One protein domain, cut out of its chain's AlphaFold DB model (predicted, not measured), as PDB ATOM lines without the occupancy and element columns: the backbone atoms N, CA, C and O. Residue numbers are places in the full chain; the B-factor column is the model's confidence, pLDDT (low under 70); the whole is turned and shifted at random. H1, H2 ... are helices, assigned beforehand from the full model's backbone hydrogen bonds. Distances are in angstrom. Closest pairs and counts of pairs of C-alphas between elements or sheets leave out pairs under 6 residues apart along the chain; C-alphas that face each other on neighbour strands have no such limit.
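This is residues 77 to 201 of the 415 residues of an uncharacterized protein of Phlebia centrifuga (UniProt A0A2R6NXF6). With little regular structure, the model is an open hook: a small helical body, H3 touching part of H4 with H5 near H4, and two long arms, one through H2 to H1, the other residues 165 to 201. The 125 printed residues have five named helices, H1 to H5 in chain order, 47 residues, and no named strand: all helix. It is only just loose, close to extended, with a radius of gyration of the C-alphas of 20.5 A and spans of 60 by 36 by 31 A.

H4, residues 134 to 149, touches H3, residues 120 to 126, with residues 136 to 140 alone; the closest C-alphas, of Ile 120 and Ala 137, are 6.6 A apart. They run opposite ways at a steep tilt of 60 degrees. H5, residues 158 to 164, is near H4. H2, residues 106 to 110, and H1, residues 77 to 88, touch no helix. In the five helices every O i to N i+4 pair is within hydrogen-bond range.

H4 runs 21.7 A from C-alpha 134 at (-7.201, -6.369, 8.750). H1 runs 16.7 A from C-alpha 77 at (-31.206, -26.542, -12.073). H3 and H5 are 9.9 A each, H2 6.1 A.

The farthest C-alphas, of Thr 105 and Ser 194, are 61.0 A apart. The printed part has no cut. The H1 to H2 link is long. Confidence is under 70 at residues 106 to 117, 170 to 197 and 200.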
ATOM      1  N   MET A  77     -32.440 -26.431 -12.858       92.19
ATOM      2  CA  MET A  77     -31.206 -26.542 -12.073       92.19
ATOM      3  C   MET A  77     -31.345 -25.947 -10.667       92.19
ATOM      4  O   MET A  77     -30.934 -26.577  -9.692       92.19
ATOM      5  N   ARG A  78     -31.950 -24.757 -10.537       94.31
ATOM      6  CA  ARG A  78     -32.209 -24.143  -9.222       94.31
ATOM      7  C   ARG A  78     -33.122 -25.015  -8.367       94.31
ATOM      8  O   ARG A  78     -32.841 -25.198  -7.186       94.31
ATOM      9  N   LYS A  79     -34.193 -25.559  -8.954       95.81
ATOM     10  CA  LYS A  79     -35.149 -26.417  -8.245       95.81
ATOM     11  C   LYS A  79     -34.476 -27.670  -7.684       95.81
ATOM     12  O   LYS A  79     -34.643 -27.969  -6.504       95.81
ATOM     13  N   GLU A  80     -33.700 -28.374  -8.503       95.00
ATOM     14  CA  GLU A  80     -33.006 -29.591  -8.066       95.00
ATOM     15  C   GLU A  80     -31.899 -29.290  -7.044       95.00
ATOM     16  O   GLU A  80     -31.758 -30.019  -6.061       95.00
ATOM     17  N   LEU A  81     -31.166 -28.179  -7.199       93.56
ATOM     18  CA  LEU A  81     -30.146 -27.761  -6.232       93.56
ATOM     19  C   LEU A  81     -30.746 -27.437  -4.857       93.56
ATOM     20  O   LEU A  81     -30.185 -27.847  -3.841       93.56
ATOM     21  N   LEU A  82     -31.872 -26.717  -4.816       93.88
ATOM     22  CA  LEU A  82     -32.568 -26.390  -3.566       93.88
ATOM     23  C   LEU A  82     -33.108 -27.650  -2.888       93.88
ATOM     24  O   LEU A  82     -32.867 -27.848  -1.703       93.88
ATOM     25  N   LYS A  83     -33.727 -28.554  -3.655       94.12
ATOM     26  CA  LYS A  83     -34.200 -29.847  -3.144       94.12
ATOM     27  C   LYS A  83     -33.068 -30.668  -2.518       94.12
ATOM     28  O   LYS A  83     -33.252 -31.263  -1.459       94.12
ATOM     29  N   TRP A  84     -31.899 -30.707  -3.160       93.00
ATOM     30  CA  TRP A  84     -30.714 -31.341  -2.581       93.00
ATOM     31  C   TRP A  84     -30.244 -30.615  -1.315       93.00
ATOM     32  O   TRP A  84     -29.971 -31.276  -0.312       93.00
ATOM     33  N   TYR A  85     -30.171 -29.278  -1.343       90.00
ATOM     34  CA  TYR A  85     -29.737 -28.463  -0.207       90.00
ATOM     35  C   TYR A  85     -30.612 -28.691   1.024       90.00
ATOM     36  O   TYR A  85     -30.063 -28.914   2.098       90.00
ATOM     37  N   ASP A  86     -31.936 -28.719   0.868       87.38
ATOM     38  CA  ASP A  86     -32.884 -28.976   1.957       87.38
ATOM     39  C   ASP A  86     -32.631 -30.340   2.617       87.38
ATOM     40  O   ASP A  86     -32.689 -30.461   3.837       87.38
ATOM     41  N   GLY A  87     -32.245 -31.351   1.830       84.62
ATOM     42  CA  GLY A  87     -31.881 -32.674   2.341       84.62
ATOM     43  C   GLY A  87     -30.535 -32.740   3.081       84.62
ATOM     44  O   GLY A  87     -30.320 -33.661   3.865       84.62
ATOM     45  N   VAL A  88     -29.615 -31.792   2.854       84.62
ATOM     46  CA  VAL A  88     -28.259 -31.791   3.456       84.62
ATOM     47  C   VAL A  88     -27.985 -30.605   4.381       84.62
ATOM     48  O   VAL A  88     -26.913 -30.518   4.983       84.62
ATOM     49  N   HIS A  89     -28.908 -29.650   4.481       78.62
ATOM     50  CA  HIS A  89     -28.692 -28.403   5.202       78.62
ATOM     51  C   HIS A  89     -28.396 -28.654   6.684       78.62
ATOM     52  O   HIS A  89     -27.455 -28.072   7.228       78.62
ATOM     53  N   GLU A  90     -29.163 -29.556   7.294       70.62
ATOM     54  CA  GLU A  90     -29.067 -29.901   8.712       70.62
ATOM     55  C   GLU A  90     -27.935 -30.890   9.008       70.62
ATOM     56  O   GLU A  90     -27.370 -30.869  10.100       70.62
ATOM     57  N   SER A  91     -27.535 -31.709   8.026       76.88
ATOM     58  CA  SER A  91     -26.469 -32.703   8.215       76.88
ATOM     59  C   SER A  91     -25.094 -32.062   8.404       76.88
ATOM     60  O   SER A  91     -24.211 -32.628   9.049       76.88
ATOM     61  N   ARG A  92     -24.899 -30.841   7.890       76.94
ATOM     62  CA  ARG A  92     -23.683 -30.062   8.120       76.94
ATOM     63  C   ARG A  92     -23.924 -29.115   9.294       76.94
ATOM     64  O   ARG A  92     -24.326 -27.973   9.083       76.94
ATOM     65  N   GLY A  93     -23.655 -29.586  10.515       74.00
ATOM     66  CA  GLY A  93     -23.832 -28.869  11.789       74.00
ATOM     67  C   GLY A  93     -22.993 -27.590  11.944       74.00
ATOM     68  O   GLY A  93     -22.130 -27.497  12.812       74.00
ATOM     69  N   MET A  94     -23.243 -26.589  11.102       78.56
ATOM     70  CA  MET A  94     -22.583 -25.288  11.095       78.56
ATOM     71  C   MET A  94     -23.276 -24.351  12.093       78.56
ATOM     72  O   MET A  94     -24.434 -23.986  11.872       78.56
ATOM     73  N   PRO A  95     -22.596 -23.902  13.165       77.00
ATOM     74  CA  PRO A  95     -23.220 -23.091  14.213       77.00
ATOM     75  C   PRO A  95     -23.903 -21.810  13.709       77.00
ATOM     76  O   PRO A  95     -24.919 -21.407  14.268       77.00
ATOM     77  N   TRP A  96     -23.385 -21.205  12.635       77.44
ATOM     78  CA  TRP A  96     -23.928 -19.987  12.022       77.44
ATOM     79  C   TRP A  96     -25.180 -20.205  11.157       77.44
ATOM     80  O   TRP A  96     -25.796 -19.229  10.744       77.44
ATOM     81  N   ARG A  97     -25.572 -21.457  10.878       79.12
ATOM     82  CA  ARG A  97     -26.814 -21.796  10.155       79.12
ATOM     83  C   ARG A  97     -27.994 -22.092  11.076       79.12
ATOM     84  O   ARG A  97     -29.108 -22.282  10.599       79.12
ATOM     85  N   LYS A  98     -27.760 -22.153  12.391       76.62
ATOM     86  CA  LYS A  98     -28.832 -22.358  13.368       76.62
ATOM     87  C   LYS A  98     -29.834 -21.202  13.272       76.62
ATOM     88  O   LYS A  98     -29.385 -20.053  13.192       76.62
ATOM     89  N   PRO A  99     -31.151 -21.475  13.329       74.25
ATOM     90  CA  PRO A  99     -32.158 -20.426  13.287       74.25
ATOM     91  C   PRO A  99     -31.881 -19.388  14.373       74.25
ATOM     92  O   PRO A  99     -31.487 -19.713  15.502       74.25
ATOM     93  N   TYR A 100     -32.023 -18.121  14.000       71.06
ATOM     94  CA  TYR A 100     -31.884 -17.027  14.944       71.06
ATOM     95  C   TYR A 100     -33.060 -17.072  15.919       71.06
ATOM     96  O   TYR A 100     -34.215 -16.999  15.506       71.06
ATOM     97  N   ASN A 101     -32.771 -17.209  17.213       75.75
ATOM     98  CA  ASN A 101     -33.809 -17.156  18.229       75.75
ATOM     99  C   ASN A 101     -34.044 -15.698  18.640       75.75
ATOM    100  O   ASN A 101     -33.189 -15.065  19.263       75.75
ATOM    101  N   HIS A 102     -35.224 -15.178  18.313       73.81
ATOM    102  CA  HIS A 102     -35.632 -13.816  18.658       73.81
ATOM    103  C   HIS A 102     -35.782 -13.585  20.167       73.81
ATOM    104  O   HIS A 102     -35.803 -12.432  20.593       73.81
ATOM    105  N   SER A 103     -35.857 -14.648  20.975       80.06
ATOM    106  CA  SER A 103     -35.980 -14.557  22.432       80.06
ATOM    107  C   SER A 103     -34.641 -14.447  23.167       80.06
ATOM    108  O   SER A 103     -34.650 -14.416  24.395       80.06
ATOM    109  N   PHE A 104     -33.500 -14.428  22.465       73.12
ATOM    110  CA  PHE A 104     -32.197 -14.331  23.123       73.12
ATOM    111  C   PHE A 104     -32.034 -12.998  23.869       73.12
ATOM    112  O   PHE A 104     -32.263 -11.904  23.334       73.12
ATOM    113  N   THR A 105     -31.581 -13.094  25.115       75.75
ATOM    114  CA  THR A 105     -31.198 -11.955  25.957       75.75
ATOM    115  C   THR A 105     -30.043 -11.167  25.335       75.75
ATOM    116  O   THR A 105     -29.431 -11.579  24.348       75.75
ATOM    117  N   SER A 106     -29.748  -9.978  25.870       61.94
ATOM    118  CA  SER A 106     -28.600  -9.190  25.395       61.94
ATOM    119  C   SER A 106     -27.275  -9.950  25.557       61.94
ATOM    120  O   SER A 106     -26.430  -9.879  24.672       61.94
ATOM    121  N   GLU A 107     -27.122 -10.719  26.639       61.16
ATOM    122  CA  GLU A 107     -25.935 -11.543  26.913       61.16
ATOM    123  C   GLU A 107     -25.855 -12.775  25.993       61.16
ATOM    124  O   GLU A 107     -24.806 -13.061  25.421       61.16
ATOM    125  N   GLU A 108     -26.972 -13.462  25.739       64.88
ATOM    126  CA  GLU A 108     -27.008 -14.592  24.792       64.88
ATOM    127  C   GLU A 108     -26.795 -14.152  23.335       64.88
ATOM    128  O   GLU A 108     -26.212 -14.886  22.533       64.88
ATOM    129  N   ARG A 109     -27.230 -12.933  22.983       61.97
ATOM    130  CA  ARG A 109     -26.905 -12.298  21.696       61.97
ATOM    131  C   ARG A 109     -25.422 -11.928  21.619       61.97
ATOM    132  O   ARG A 109     -24.811 -12.133  20.567       61.97
ATOM    133  N   ALA A 110     -24.835 -11.464  22.723       57.59
ATOM    134  CA  ALA A 110     -23.410 -11.143  22.824       57.59
ATOM    135  C   ALA A 110     -22.504 -12.382  22.691       57.59
ATOM    136  O   ALA A 110     -21.419 -12.280  22.129       57.59
ATOM    137  N   GLN A 111     -22.974 -13.584  23.053       56.50
ATOM    138  CA  GLN A 111     -22.229 -14.839  22.849       56.50
ATOM    139  C   GLN A 111     -21.858 -15.107  21.369       56.50
ATOM    140  O   GLN A 111     -20.945 -15.887  21.096       56.50
ATOM    141  N   ARG A 112     -22.560 -14.485  20.402       53.28
ATOM    142  CA  ARG A 112     -22.261 -14.568  18.955       53.28
ATOM    143  C   ARG A 112     -21.736 -13.268  18.344       53.28
ATOM    144  O   ARG A 112     -21.145 -13.318  17.267       53.28
ATOM    145  N   ALA A 113     -21.987 -12.127  18.978       53.22
ATOM    146  CA  ALA A 113     -21.668 -10.811  18.448       53.22
ATOM    147  C   ALA A 113     -20.540 -10.188  19.270       53.22
ATOM    148  O   ALA A 113     -20.759  -9.726  20.385       53.22
ATOM    149  N   TYR A 114     -19.336 -10.169  18.699       53.66
ATOM    150  CA  TYR A 114     -18.224  -9.422  19.268       53.66
ATOM    151  C   TYR A 114     -18.583  -7.933  19.351       53.66
ATOM    152  O   TYR A 114     -19.110  -7.337  18.412       53.66
ATOM    153  N   GLU A 115     -18.344  -7.383  20.531       51.09
ATOM    154  CA  GLU A 115     -18.803  -6.092  21.026       51.09
ATOM    155  C   GLU A 115     -18.374  -4.929  20.116       51.09
ATOM    156  O   GLU A 115     -17.193  -4.611  19.985       51.09
ATOM    157  N   ALA A 116     -19.347  -4.220  19.537       53.53
ATOM    158  CA  ALA A 116     -19.095  -2.979  18.795       53.53
ATOM    159  C   ALA A 116     -18.464  -1.872  19.674       53.53
ATOM    160  O   ALA A 116     -17.894  -0.913  19.154       53.53
ATOM    161  N   ALA A 117     -18.560  -2.012  21.001       56.03
ATOM    162  CA  ALA A 117     -17.984  -1.102  21.987       56.03
ATOM    163  C   ALA A 117     -16.516  -1.403  22.334       56.03
ATOM    164  O   ALA A 117     -15.892  -0.598  23.022       56.03
ATOM    165  N   SER A 118     -15.955  -2.515  21.860       74.56
ATOM    166  CA  SER A 118     -14.618  -2.937  22.277       74.56
ATOM    167  C   SER A 118     -13.506  -2.236  21.501       74.56
ATOM    168  O   SER A 118     -13.684  -1.675  20.405       74.56
ATOM    169  N   ASP A 119     -12.335  -2.189  22.123       84.06
ATOM    170  CA  ASP A 119     -11.112  -1.702  21.509       84.06
ATOM    171  C   ASP A 119     -10.521  -2.756  20.551       84.06
ATOM    172  O   ASP A 119     -10.909  -3.929  20.534       84.06
ATOM    173  N   ILE A 120      -9.583  -2.323  19.707       84.12
ATOM    174  CA  ILE A 120      -8.978  -3.193  18.693       84.12
ATOM    175  C   ILE A 120      -8.096  -4.296  19.297       84.12
ATOM    176  O   ILE A 120      -7.925  -5.341  18.674       84.12
ATOM    177  N   GLU A 121      -7.546  -4.107  20.495       83.06
ATOM    178  CA  GLU A 121      -6.681  -5.086  21.157       83.06
ATOM    179  C   GLU A 121      -7.515  -6.261  21.669       83.06
ATOM    180  O   GLU A 121      -7.176  -7.413  21.388       83.06
ATOM    181  N   THR A 122      -8.668  -5.976  22.282       83.94
ATOM    182  CA  THR A 122      -9.665  -6.986  22.669       83.94
ATOM    183  C   THR A 122     -10.140  -7.797  21.460       83.94
ATOM    184  O   THR A 122     -10.146  -9.030  21.487       83.94
ATOM    185  N   VAL A 123     -10.473  -7.130  20.348       82.50
ATOM    186  CA  VAL A 123     -10.890  -7.819  19.113       82.50
ATOM    187  C   VAL A 123      -9.758  -8.660  18.524       82.50
ATOM    188  O   VAL A 123      -9.990  -9.800  18.121       82.50
ATOM    189  N   ASN A 124      -8.526  -8.147  18.496       82.62
ATOM    190  CA  ASN A 124      -7.370  -8.892  17.994       82.62
ATOM    191  C   ASN A 124      -7.045 -10.121  18.854       82.62
ATOM    192  O   ASN A 124      -6.642 -11.143  18.297       82.62
ATOM    193  N   ALA A 125      -7.253 -10.053  20.172       81.50
ATOM    194  CA  ALA A 125      -7.108 -11.202  21.062       81.50
ATOM    195  C   ALA A 125      -8.117 -12.313  20.718       81.50
ATOM    196  O   ALA A 125      -7.743 -13.479  20.607       81.50
ATOM    197  N   LEU A 126      -9.377 -11.956  20.448       80.69
ATOM    198  CA  LEU A 126     -10.423 -12.905  20.036       80.69
ATOM    199  C   LEU A 126     -10.220 -13.425  18.603       80.69
ATOM    200  O   LEU A 126     -10.588 -14.554  18.286       80.69
ATOM    201  N   TRP A 127      -9.601 -12.620  17.736       83.06
ATOM    202  CA  TRP A 127      -9.279 -12.980  16.351       83.06
ATOM    203  C   TRP A 127      -8.000 -13.815  16.210       83.06
ATOM    204  O   TRP A 127      -7.601 -14.194  15.099       83.06
ATOM    205  N   LYS A 128      -7.310 -14.082  17.321       77.81
ATOM    206  CA  LYS A 128      -6.000 -14.706  17.283       77.81
ATOM    207  C   LYS A 128      -6.048 -16.076  16.611       77.81
ATOM    208  O   LYS A 128      -6.911 -16.908  16.862       77.81
ATOM    209  N   GLY A 129      -5.093 -16.301  15.712       77.06
ATOM    210  CA  GLY A 129      -4.971 -17.548  14.954       77.06
ATOM    211  C   GLY A 129      -5.839 -17.628  13.693       77.06
ATOM    212  O   GLY A 129      -5.571 -18.474  12.845       77.06
ATOM    213  N   LEU A 130      -6.803 -16.720  13.488       77.88
ATOM    214  CA  LEU A 130      -7.638 -16.697  12.273       77.88
ATOM    215  C   LEU A 130      -6.935 -16.066  11.056       77.88
ATOM    216  O   LEU A 130      -7.389 -16.220   9.917       77.88
ATOM    217  N   GLY A 131      -5.832 -15.343  11.288       79.75
ATOM    218  CA  GLY A 131      -5.062 -14.647  10.255       79.75
ATOM    219  C   GLY A 131      -5.813 -13.471   9.614       79.75
ATOM    220  O   GLY A 131      -6.998 -13.235   9.873       79.75
ATOM    221  N   TYR A 132      -5.123 -12.721   8.746       81.06
ATOM    222  CA  TYR A 132      -5.658 -11.523   8.076       81.06
ATOM    223  C   TYR A 132      -6.372 -10.569   9.057       81.06
ATOM    224  O   TYR A 132      -7.572 -10.323   8.929       81.06
ATOM    225  N   TYR A 133      -5.638 -10.060  10.050       81.75
ATOM    226  CA  TYR A 133      -6.163  -9.202  11.126       81.75
ATOM    227  C   TYR A 133      -6.791  -7.893  10.633       81.75
ATOM    228  O   TYR A 133      -7.644  -7.327  11.311       81.75
ATOM    229  N   SER A 134      -6.474  -7.459   9.409       82.88
ATOM    230  CA  SER A 134      -7.201  -6.369   8.750       82.88
ATOM    231  C   SER A 134      -8.706  -6.642   8.657       82.88
ATOM    232  O   SER A 134      -9.492  -5.707   8.768       82.88
ATOM    233  N   ARG A 135      -9.135  -7.909   8.533       85.81
ATOM    234  CA  ARG A 135     -10.558  -8.283   8.573       85.81
ATOM    235  C   ARG A 135     -11.189  -7.994   9.930       85.81
ATOM    236  O   ARG A 135     -12.311  -7.512   9.963       85.81
ATOM    237  N   ALA A 136     -10.473  -8.253  11.023       85.94
ATOM    238  CA  ALA A 136     -10.950  -7.981  12.375       85.94
ATOM    239  C   ALA A 136     -11.128  -6.472  12.597       85.94
ATOM    240  O   ALA A 136     -12.183  -6.024  13.040       85.94
ATOM    241  N   ALA A 137     -10.125  -5.685  12.189       84.56
ATOM    242  CA  ALA A 137     -10.173  -4.230  12.262       84.56
ATOM    243  C   ALA A 137     -11.336  -3.650  11.443       84.56
ATOM    244  O   ALA A 137     -12.098  -2.831  11.951       84.56
ATOM    245  N   ARG A 138     -11.520  -4.121  10.203       89.06
ATOM    246  CA  ARG A 138     -12.617  -3.670   9.337       89.06
ATOM    247  C   ARG A 138     -13.987  -4.115   9.840       89.06
ATOM    248  O   ARG A 138     -14.933  -3.347   9.739       89.06
ATOM    249  N   LEU A 139     -14.087  -5.309  10.422       88.94
ATOM    250  CA  LEU A 139     -15.314  -5.785  11.058       88.94
ATOM    251  C   LEU A 139     -15.708  -4.893  12.243       88.94
ATOM    252  O   LEU A 139     -16.869  -4.504  12.346       88.94
ATOM    253  N   LEU A 140     -14.749  -4.530  13.102       87.88
ATOM    254  CA  LEU A 140     -14.981  -3.615  14.221       87.88
ATOM    255  C   LEU A 140     -15.381  -2.214  13.735       87.88
ATOM    256  O   LEU A 140     -16.327  -1.629  14.256       87.88
ATOM    257  N   GLU A 141     -14.690  -1.689  12.722       88.94
ATOM    258  CA  GLU A 141     -15.012  -0.408  12.084       88.94
ATOM    259  C   GLU A 141     -16.438  -0.415  11.509       88.94
ATOM    260  O   GLU A 141     -17.226   0.494  11.777       88.94
ATOM    261  N   GLY A 142     -16.805  -1.480  10.791       90.38
ATOM    262  CA  GLY A 142     -18.147  -1.679  10.250       90.38
ATOM    263  C   GLY A 142     -19.225  -1.771  11.327       90.38
ATOM    264  O   GLY A 142     -20.277  -1.148  11.193       90.38
ATOM    265  N   ALA A 143     -18.953  -2.478  12.426       89.25
ATOM    266  CA  ALA A 143     -19.866  -2.570  13.562       89.25
ATOM    267  C   ALA A 143     -20.074  -1.207  14.245       89.25
ATOM    268  O   ALA A 143     -21.215  -0.817  14.501       89.25
ATOM    269  N   LYS A 144     -18.994  -0.447  14.482       88.69
ATOM    270  CA  LYS A 144     -19.063   0.913  15.050       88.69
ATOM    271  C   LYS A 144     -19.880   1.844  14.164       88.69
ATOM    272  O   LYS A 144     -20.774   2.523  14.665       88.69
ATOM    273  N   LYS A 145     -19.645   1.804  12.852       90.44
ATOM    274  CA  LYS A 145     -20.401   2.595  11.880       90.44
ATOM    275  C   LYS A 145     -21.883   2.224  11.844       90.44
ATOM    276  O   LYS A 145     -22.732   3.105  11.821       90.44
ATOM    277  N   ALA A 146     -22.218   0.934  11.896       90.38
ATOM    278  CA  ALA A 146     -23.613   0.495  11.936       90.38
ATOM    279  C   ALA A 146     -24.352   1.019  13.179       90.38
ATOM    280  O   ALA A 146     -25.513   1.414  13.092       90.38
ATOM    281  N   VAL A 147     -23.684   1.059  14.335       88.19
ATOM    282  CA  VAL A 147     -24.255   1.616  15.572       88.19
ATOM    283  C   VAL A 147     -24.413   3.135  15.483       88.19
ATOM    284  O   VAL A 147     -25.485   3.641  15.807       88.19
ATOM    285  N   GLN A 148     -23.375   3.845  15.036       90.19
ATOM    286  CA  GLN A 148     -23.339   5.312  15.009       90.19
ATOM    287  C   GLN A 148     -24.244   5.909  13.925       90.19
ATOM    288  O   GLN A 148     -25.038   6.801  14.217       90.19
ATOM    289  N   ASP A 149     -24.173   5.379  12.704       91.56
ATOM    290  CA  ASP A 149     -24.783   6.005  11.526       91.56
ATOM    291  C   ASP A 149     -26.114   5.353  11.126       91.56
ATOM    292  O   ASP A 149     -26.945   5.984  10.475       91.56
ATOM    293  N   LEU A 150     -26.329   4.082  11.489       89.12
ATOM    294  CA  LEU A 150     -27.479   3.284  11.036       89.12
ATOM    295  C   LEU A 150     -28.384   2.817  12.188       89.12
ATOM    296  O   LEU A 150     -29.190   1.896  12.029       89.12
ATOM    297  N   GLY A 151     -28.249   3.425  13.371       85.06
ATOM    298  CA  GLY A 151     -29.081   3.112  14.537       85.06
ATOM    299  C   GLY A 151     -28.970   1.653  14.993       85.06
ATOM    300  O   GLY A 151     -29.947   1.072  15.467       85.06
ATOM    301  N   GLY A 152     -27.805   1.031  14.787       84.75
ATOM    302  CA  GLY A 152     -27.547  -0.368  15.130       84.75
ATOM    303  C   GLY A 152     -28.175  -1.388  14.178       84.75
ATOM    304  O   GLY A 152     -28.190  -2.576  14.499       84.75
ATOM    305  N   ARG A 153     -28.698  -0.965  13.019       84.50
ATOM    306  CA  ARG A 153     -29.256  -1.863  11.999       84.50
ATOM    307  C   ARG A 153     -28.389  -1.863  10.748       84.50
ATOM    308  O   ARG A 153     -28.142  -0.823  10.151       84.50
ATOM    309  N   LEU A 154     -27.944  -3.047  10.336       87.62
ATOM    310  CA  LEU A 154     -27.265  -3.204   9.053       87.62
ATOM    311  C   LEU A 154     -28.254  -2.986   7.894       87.62
ATOM    312  O   LEU A 154     -29.433  -3.319   8.050       87.62
ATOM    313  N   PRO A 155     -27.799  -2.458   6.741       91.12
ATOM    314  CA  PRO A 155     -28.632  -2.385   5.549       91.12
ATOM    315  C   PRO A 155     -29.115  -3.778   5.123       91.12
ATOM    316  O   PRO A 155     -28.403  -4.773   5.254       91.12
ATOM    317  N   ASP A 156     -30.328  -3.842   4.590       91.25
ATOM    318  CA  ASP A 156     -31.007  -5.076   4.176       91.25
ATOM    319  C   ASP A 156     -30.748  -5.459   2.710       91.25
ATOM    320  O   ASP A 156     -31.239  -6.477   2.224       91.25
ATOM    321  N   ASN A 157     -29.959  -4.654   2.001       89.50
ATOM    322  CA  ASN A 157     -29.634  -4.848   0.601       89.50
ATOM    323  C   ASN A 157     -28.116  -4.824   0.382       89.50
ATOM    324  O   ASN A 157     -27.373  -4.104   1.050       89.50
ATOM    325  N   ALA A 158     -27.658  -5.625  -0.583       84.75
ATOM    326  CA  ALA A 158     -26.234  -5.823  -0.849       84.75
ATOM    327  C   ALA A 158     -25.516  -4.524  -1.249       84.75
ATOM    328  O   ALA A 158     -24.406  -4.277  -0.786       84.75
ATOM    329  N   LYS A 159     -26.173  -3.683  -2.059       87.56
ATOM    330  CA  LYS A 159     -25.614  -2.421  -2.561       87.56
ATOM    331  C   LYS A 159     -25.265  -1.469  -1.420       87.56
ATOM    332  O   LYS A 159     -24.167  -0.923  -1.380       87.56
ATOM    333  N   ASP A 160     -26.187  -1.285  -0.484       88.62
ATOM    334  CA  ASP A 160     -25.964  -0.417   0.663       88.62
ATOM    335  C   ASP A 160     -25.019  -1.039   1.687       88.62
ATOM    336  O   ASP A 160     -24.234  -0.309   2.285       88.62
ATOM    337  N   MET A 161     -25.068  -2.361   1.890       90.31
ATOM    338  CA  MET A 161     -24.104  -3.067   2.743       90.31
ATOM    339  C   MET A 161     -22.673  -2.810   2.274       90.31
ATOM    340  O   MET A 161     -21.829  -2.418   3.073       90.31
ATOM    341  N   GLU A 162     -22.423  -2.958   0.978       88.06
ATOM    342  CA  GLU A 162     -21.120  -2.710   0.372       88.06
ATOM    343  C   GLU A 162     -20.717  -1.232   0.421       88.06
ATOM    344  O   GLU A 162     -19.616  -0.890   0.846       88.06
ATOM    345  N   ALA A 163     -21.617  -0.331   0.019       87.94
ATOM    346  CA  ALA A 163     -21.302   1.092  -0.052       87.94
ATOM    347  C   ALA A 163     -21.087   1.717   1.335       87.94
ATOM    348  O   ALA A 163     -20.324   2.675   1.482       87.94
ATOM    349  N   LYS A 164     -21.796   1.221   2.356       88.12
ATOM    350  CA  LYS A 164     -21.856   1.873   3.667       88.12
ATOM    351  C   LYS A 164     -21.001   1.180   4.720       88.12
ATOM    352  O   LYS A 164     -20.555   1.895   5.612       88.12
ATOM    353  N   ILE A 165     -20.733  -0.127   4.654       91.00
ATOM    354  CA  ILE A 165     -20.060  -0.861   5.741       91.00
ATOM    355  C   ILE A 165     -18.607  -1.228   5.376       91.00
ATOM    356  O   ILE A 165     -18.377  -2.075   4.513       91.00
ATOM    357  N   PRO A 166     -17.603  -0.656   6.070       87.50
ATOM    358  CA  PRO A 166     -16.202  -1.040   5.921       87.50
ATOM    359  C   PRO A 166     -15.970  -2.548   6.050       87.50
ATOM    360  O   PRO A 166     -16.542  -3.217   6.906       87.50
ATOM    361  N   GLY A 167     -15.096  -3.093   5.201       83.50
ATOM    362  CA  GLY A 167     -14.775  -4.525   5.194       83.50
ATOM    363  C   GLY A 167     -15.774  -5.406   4.451       83.50
ATOM    364  O   GLY A 167     -15.453  -6.564   4.182       83.50
ATOM    365  N   ILE A 168     -16.933  -4.868   4.068       85.50
ATOM    366  CA  ILE A 168     -17.862  -5.521   3.151       85.50
ATOM    367  C   ILE A 168     -17.536  -5.033   1.745       85.50
ATOM    368  O   ILE A 168     -18.058  -4.037   1.266       85.50
ATOM    369  N   GLY A 169     -16.618  -5.736   1.091       72.06
ATOM    370  CA  GLY A 169     -16.484  -5.636  -0.356       72.06
ATOM    371  C   GLY A 169     -17.495  -6.550  -1.035       72.06
ATOM    372  O   GLY A 169     -18.033  -7.475  -0.415       72.06
ATOM    373  N   LYS A 170     -17.689  -6.367  -2.340       59.16
ATOM    374  CA  LYS A 170     -18.282  -7.420  -3.169       59.16
ATOM    375  C   LYS A 170     -17.512  -8.708  -2.908       59.16
ATOM    376  O   LYS A 170     -16.279  -8.708  -2.955       59.16
ATOM    377  N   SER A 171     -18.228  -9.786  -2.581       45.91
ATOM    378  CA  SER A 171     -17.637 -11.120  -2.462       45.91
ATOM    379  C   SER A 171     -16.810 -11.344  -3.729       45.91
ATOM    380  O   SER A 171     -17.366 -11.248  -4.817       45.91
ATOM    381  N   GLY A 172     -15.489 -11.453  -3.552       39.97
ATOM    382  CA  GLY A 172     -14.446 -11.023  -4.494       39.97
ATOM    383  C   GLY A 172     -14.821 -10.869  -5.969       39.97
ATOM    384  O   GLY A 172     -15.296 -11.816  -6.576       39.97
ATOM    385  N   ASN A 173     -14.451  -9.731  -6.564       37.94
ATOM    386  CA  ASN A 173     -14.127  -9.629  -7.992       37.94
ATOM    387  C   ASN A 173     -15.146 -10.280  -8.952       37.94
ATOM    388  O   ASN A 173     -14.740 -11.104  -9.754       37.94
ATOM    389  N   ILE A 174     -16.448  -9.984  -8.878       43.41
ATOM    390  CA  ILE A 174     -17.410 -10.494  -9.886       43.41
ATOM    391  C   ILE A 174     -18.250  -9.385 -10.537       43.41
ATOM    392  O   ILE A 174     -18.993  -9.671 -11.464       43.41
ATOM    393  N   THR A 175     -18.124  -8.109 -10.150       41.97
ATOM    394  CA  THR A 175     -18.892  -7.070 -10.872       41.97
ATOM    395  C   THR A 175     -18.117  -5.849 -11.354       41.97
ATOM    396  O   THR A 175     -18.654  -5.167 -12.215       41.97
ATOM    397  N   ASP A 176     -16.922  -5.538 -10.824       39.44
ATOM    398  CA  ASP A 176     -16.273  -4.234 -11.104       39.44
ATOM    399  C   ASP A 176     -14.798  -4.300 -11.536       39.44
ATOM    400  O   ASP A 176     -14.228  -3.287 -11.931       39.44
ATOM    401  N   LEU A 177     -14.172  -5.479 -11.532       42.91
ATOM    402  CA  LEU A 177     -13.303  -5.751 -12.672       42.91
ATOM    403  C   LEU A 177     -14.272  -6.113 -13.783       42.91
ATOM    404  O   LEU A 177     -15.256  -6.801 -13.511       42.91
ATOM    405  N   ASP A 178     -13.979  -5.676 -14.995       44.97
ATOM    406  CA  ASP A 178     -14.511  -6.220 -16.240       44.97
ATOM    407  C   ASP A 178     -14.120  -7.718 -16.319       44.97
ATOM    408  O   ASP A 178     -13.348  -8.169 -17.161       44.97
ATOM    409  N   ILE A 179     -14.568  -8.521 -15.347       49.00
ATOM    410  CA  ILE A 179     -14.657  -9.960 -15.458       49.00
ATOM    411  C   ILE A 179     -15.900 -10.132 -16.299       49.00
ATOM    412  O   ILE A 179     -16.986 -10.411 -15.798       49.00
ATOM    413  N   ASN A 180     -15.700  -9.879 -17.589       46.84
ATOM    414  CA  ASN A 180     -16.309 -10.625 -18.665       46.84
ATOM    415  C   ASN A 180     -16.837 -11.947 -18.092       46.84
ATOM    416  O   ASN A 180     -16.076 -12.697 -17.462       46.84
ATOM    417  N   ASP A 181     -18.130 -12.212 -18.258       50.75
ATOM    418  CA  ASP A 181     -18.686 -13.507 -17.880       50.75
ATOM    419  C   ASP A 181     -17.821 -14.607 -18.534       50.75
ATOM    420  O   ASP A 181     -17.096 -14.360 -19.502       50.75
ATOM    421  N   ILE A 182     -17.850 -15.844 -18.047       55.81
ATOM    422  CA  ILE A 182     -17.115 -16.929 -18.717       55.81
ATOM    423  C   ILE A 182     -17.497 -17.026 -20.213       55.81
ATOM    424  O   ILE A 182     -16.665 -17.389 -21.048       55.81
ATOM    425  N   GLU A 183     -18.721 -16.602 -20.553       54.38
ATOM    426  CA  GLU A 183     -19.230 -16.398 -21.914       54.38
ATOM    427  C   GLU A 183     -18.412 -15.358 -22.722       54.38
ATOM    428  O   GLU A 183     -18.148 -15.571 -23.907       54.38
ATOM    429  N   ASP A 184     -17.929 -14.298 -22.069       56.44
ATOM    430  CA  ASP A 184     -17.157 -13.169 -22.615       56.44
ATOM    431  C   ASP A 184     -15.620 -13.352 -22.482       56.44
ATOM    432  O   ASP A 184     -14.832 -12.566 -23.020       56.44
ATOM    433  N   LEU A 185     -15.161 -14.394 -21.772       57.50
ATOM    434  CA  LEU A 185     -13.746 -14.759 -21.545       57.50
ATOM    435  C   LEU A 185     -13.266 -15.920 -22.424       57.50
ATOM    436  O   LEU A 185     -12.259 -16.567 -22.123       57.50
ATOM    437  N   CYS A 186     -13.951 -16.206 -23.532       59.81
ATOM    438  CA  CYS A 186     -13.596 -17.320 -24.416       59.81
ATOM    439  C   CYS A 186     -12.150 -17.240 -24.963       59.81
ATOM    440  O   CYS A 186     -11.606 -18.251 -25.399       59.81
ATOM    441  N   THR A 187     -11.501 -16.070 -24.897       57.94
ATOM    442  CA  THR A 187     -10.081 -15.862 -25.233       57.94
ATOM    443  C   THR A 187      -9.098 -16.372 -24.171       57.94
ATOM    444  O   THR A 187      -7.936 -16.602 -24.497       57.94
ATOM    445  N   LEU A 188      -9.536 -16.556 -22.918       57.34
ATOM    446  CA  LEU A 188      -8.737 -17.125 -21.823       57.34
ATOM    447  C   LEU A 188      -8.825 -18.652 -21.748       57.34
ATOM    448  O   LEU A 188      -8.020 -19.282 -21.062       57.34
ATOM    449  N   CYS A 189      -9.820 -19.248 -22.408       62.94
ATOM    450  CA  CYS A 189      -9.928 -20.693 -22.488       62.94
ATOM    451  C   CYS A 189      -8.808 -21.205 -23.399       62.94
ATOM    452  O   CYS A 189      -8.824 -20.942 -24.602       62.94
ATOM    453  N   GLU A 190      -7.847 -21.952 -22.850       63.12
ATOM    454  CA  GLU A 190      -7.001 -22.770 -23.718       63.12
ATOM    455  C   GLU A 190      -7.907 -23.750 -24.469       63.12
ATOM    456  O   GLU A 190      -8.930 -24.192 -23.925       63.12
ATOM    457  N   PRO A 191      -7.580 -24.083 -25.725       64.56
ATOM    458  CA  PRO A 191      -8.405 -25.007 -26.469       64.56
ATOM    459  C   PRO A 191      -8.514 -26.331 -25.719       64.56
ATOM    460  O   PRO A 191      -7.512 -26.886 -25.258       64.56
ATOM    461  N   LEU A 192      -9.736 -26.835 -25.601       60.88
ATOM    462  CA  LEU A 192      -9.987 -28.016 -24.793       60.88
ATOM    463  C   LEU A 192      -9.287 -29.229 -25.420       60.88
ATOM    464  O   LEU A 192      -9.419 -29.441 -26.632       60.88
ATOM    465  N   PRO A 193      -8.573 -30.049 -24.625       60.12
ATOM    466  CA  PRO A 193      -8.141 -31.350 -25.099       60.12
ATOM    467  C   PRO A 193      -9.388 -32.148 -25.481       60.12
ATOM    468  O   PRO A 193     -10.431 -32.062 -24.826       60.12
ATOM    469  N   SER A 194      -9.277 -32.946 -26.537       60.31
ATOM    470  CA  SER A 194     -10.375 -33.723 -27.130       60.31
ATOM    471  C   SER A 194     -11.131 -34.634 -26.146       60.31
ATOM    472  O   SER A 194     -12.239 -35.068 -26.453       60.31
ATOM    473  N   THR A 195     -10.577 -34.895 -24.957       62.06
ATOM    474  CA  THR A 195     -11.154 -35.736 -23.898       62.06
ATOM    475  C   THR A 195     -11.864 -34.983 -22.764       62.06
ATOM    476  O   THR A 195     -12.419 -35.644 -21.890       62.06
ATOM    477  N   GLY A 196     -11.904 -33.640 -22.772       60.84
ATOM    478  CA  GLY A 196     -12.883 -32.821 -22.030       60.84
ATOM    479  C   GLY A 196     -13.203 -33.239 -20.585       60.84
ATOM    480  O   GLY A 196     -14.373 -33.301 -20.211       60.84
ATOM    481  N   LEU A 197     -12.198 -33.562 -19.766       68.62
ATOM    482  CA  LEU A 197     -12.426 -34.004 -18.388       68.62
ATOM    483  C   LEU A 197     -12.807 -32.825 -17.481       68.62
ATOM    484  O   LEU A 197     -12.146 -31.789 -17.484       68.62
ATOM    485  N   VAL A 198     -13.811 -33.024 -16.619       72.75
ATOM    486  CA  VAL A 198     -14.232 -32.051 -15.584       72.75
ATOM    487  C   VAL A 198     -13.057 -31.624 -14.688       72.75
ATOM    488  O   VAL A 198     -13.028 -30.507 -14.181       72.75
ATOM    489  N   THR A 199     -12.047 -32.484 -14.538       76.94
ATOM    490  CA  THR A 199     -10.833 -32.234 -13.745       76.94
ATOM    491  C   THR A 199      -9.898 -31.174 -14.331       76.94
ATOM    492  O   THR A 199      -8.998 -30.724 -13.625       76.94
ATOM    493  N   ALA A 200     -10.097 -30.750 -15.584       69.44
ATOM    494  CA  ALA A 200      -9.364 -29.633 -16.179       69.44
ATOM    495  C   ALA A 200      -9.817 -28.261 -15.635       69.44
ATOM    496  O   ALA A 200      -9.174 -27.247 -15.903       69.44
ATOM    497  N   PHE A 201     -10.901 -28.217 -14.848       71.62
ATOM    498  CA  PHE A 201     -11.508 -26.987 -14.347       71.62
ATOM    499  C   PHE A 201     -11.491 -26.891 -12.805       71.62
ATOM    500  O   PHE A 201     -11.587 -27.907 -12.115       71.62
TER     501      PHE A 201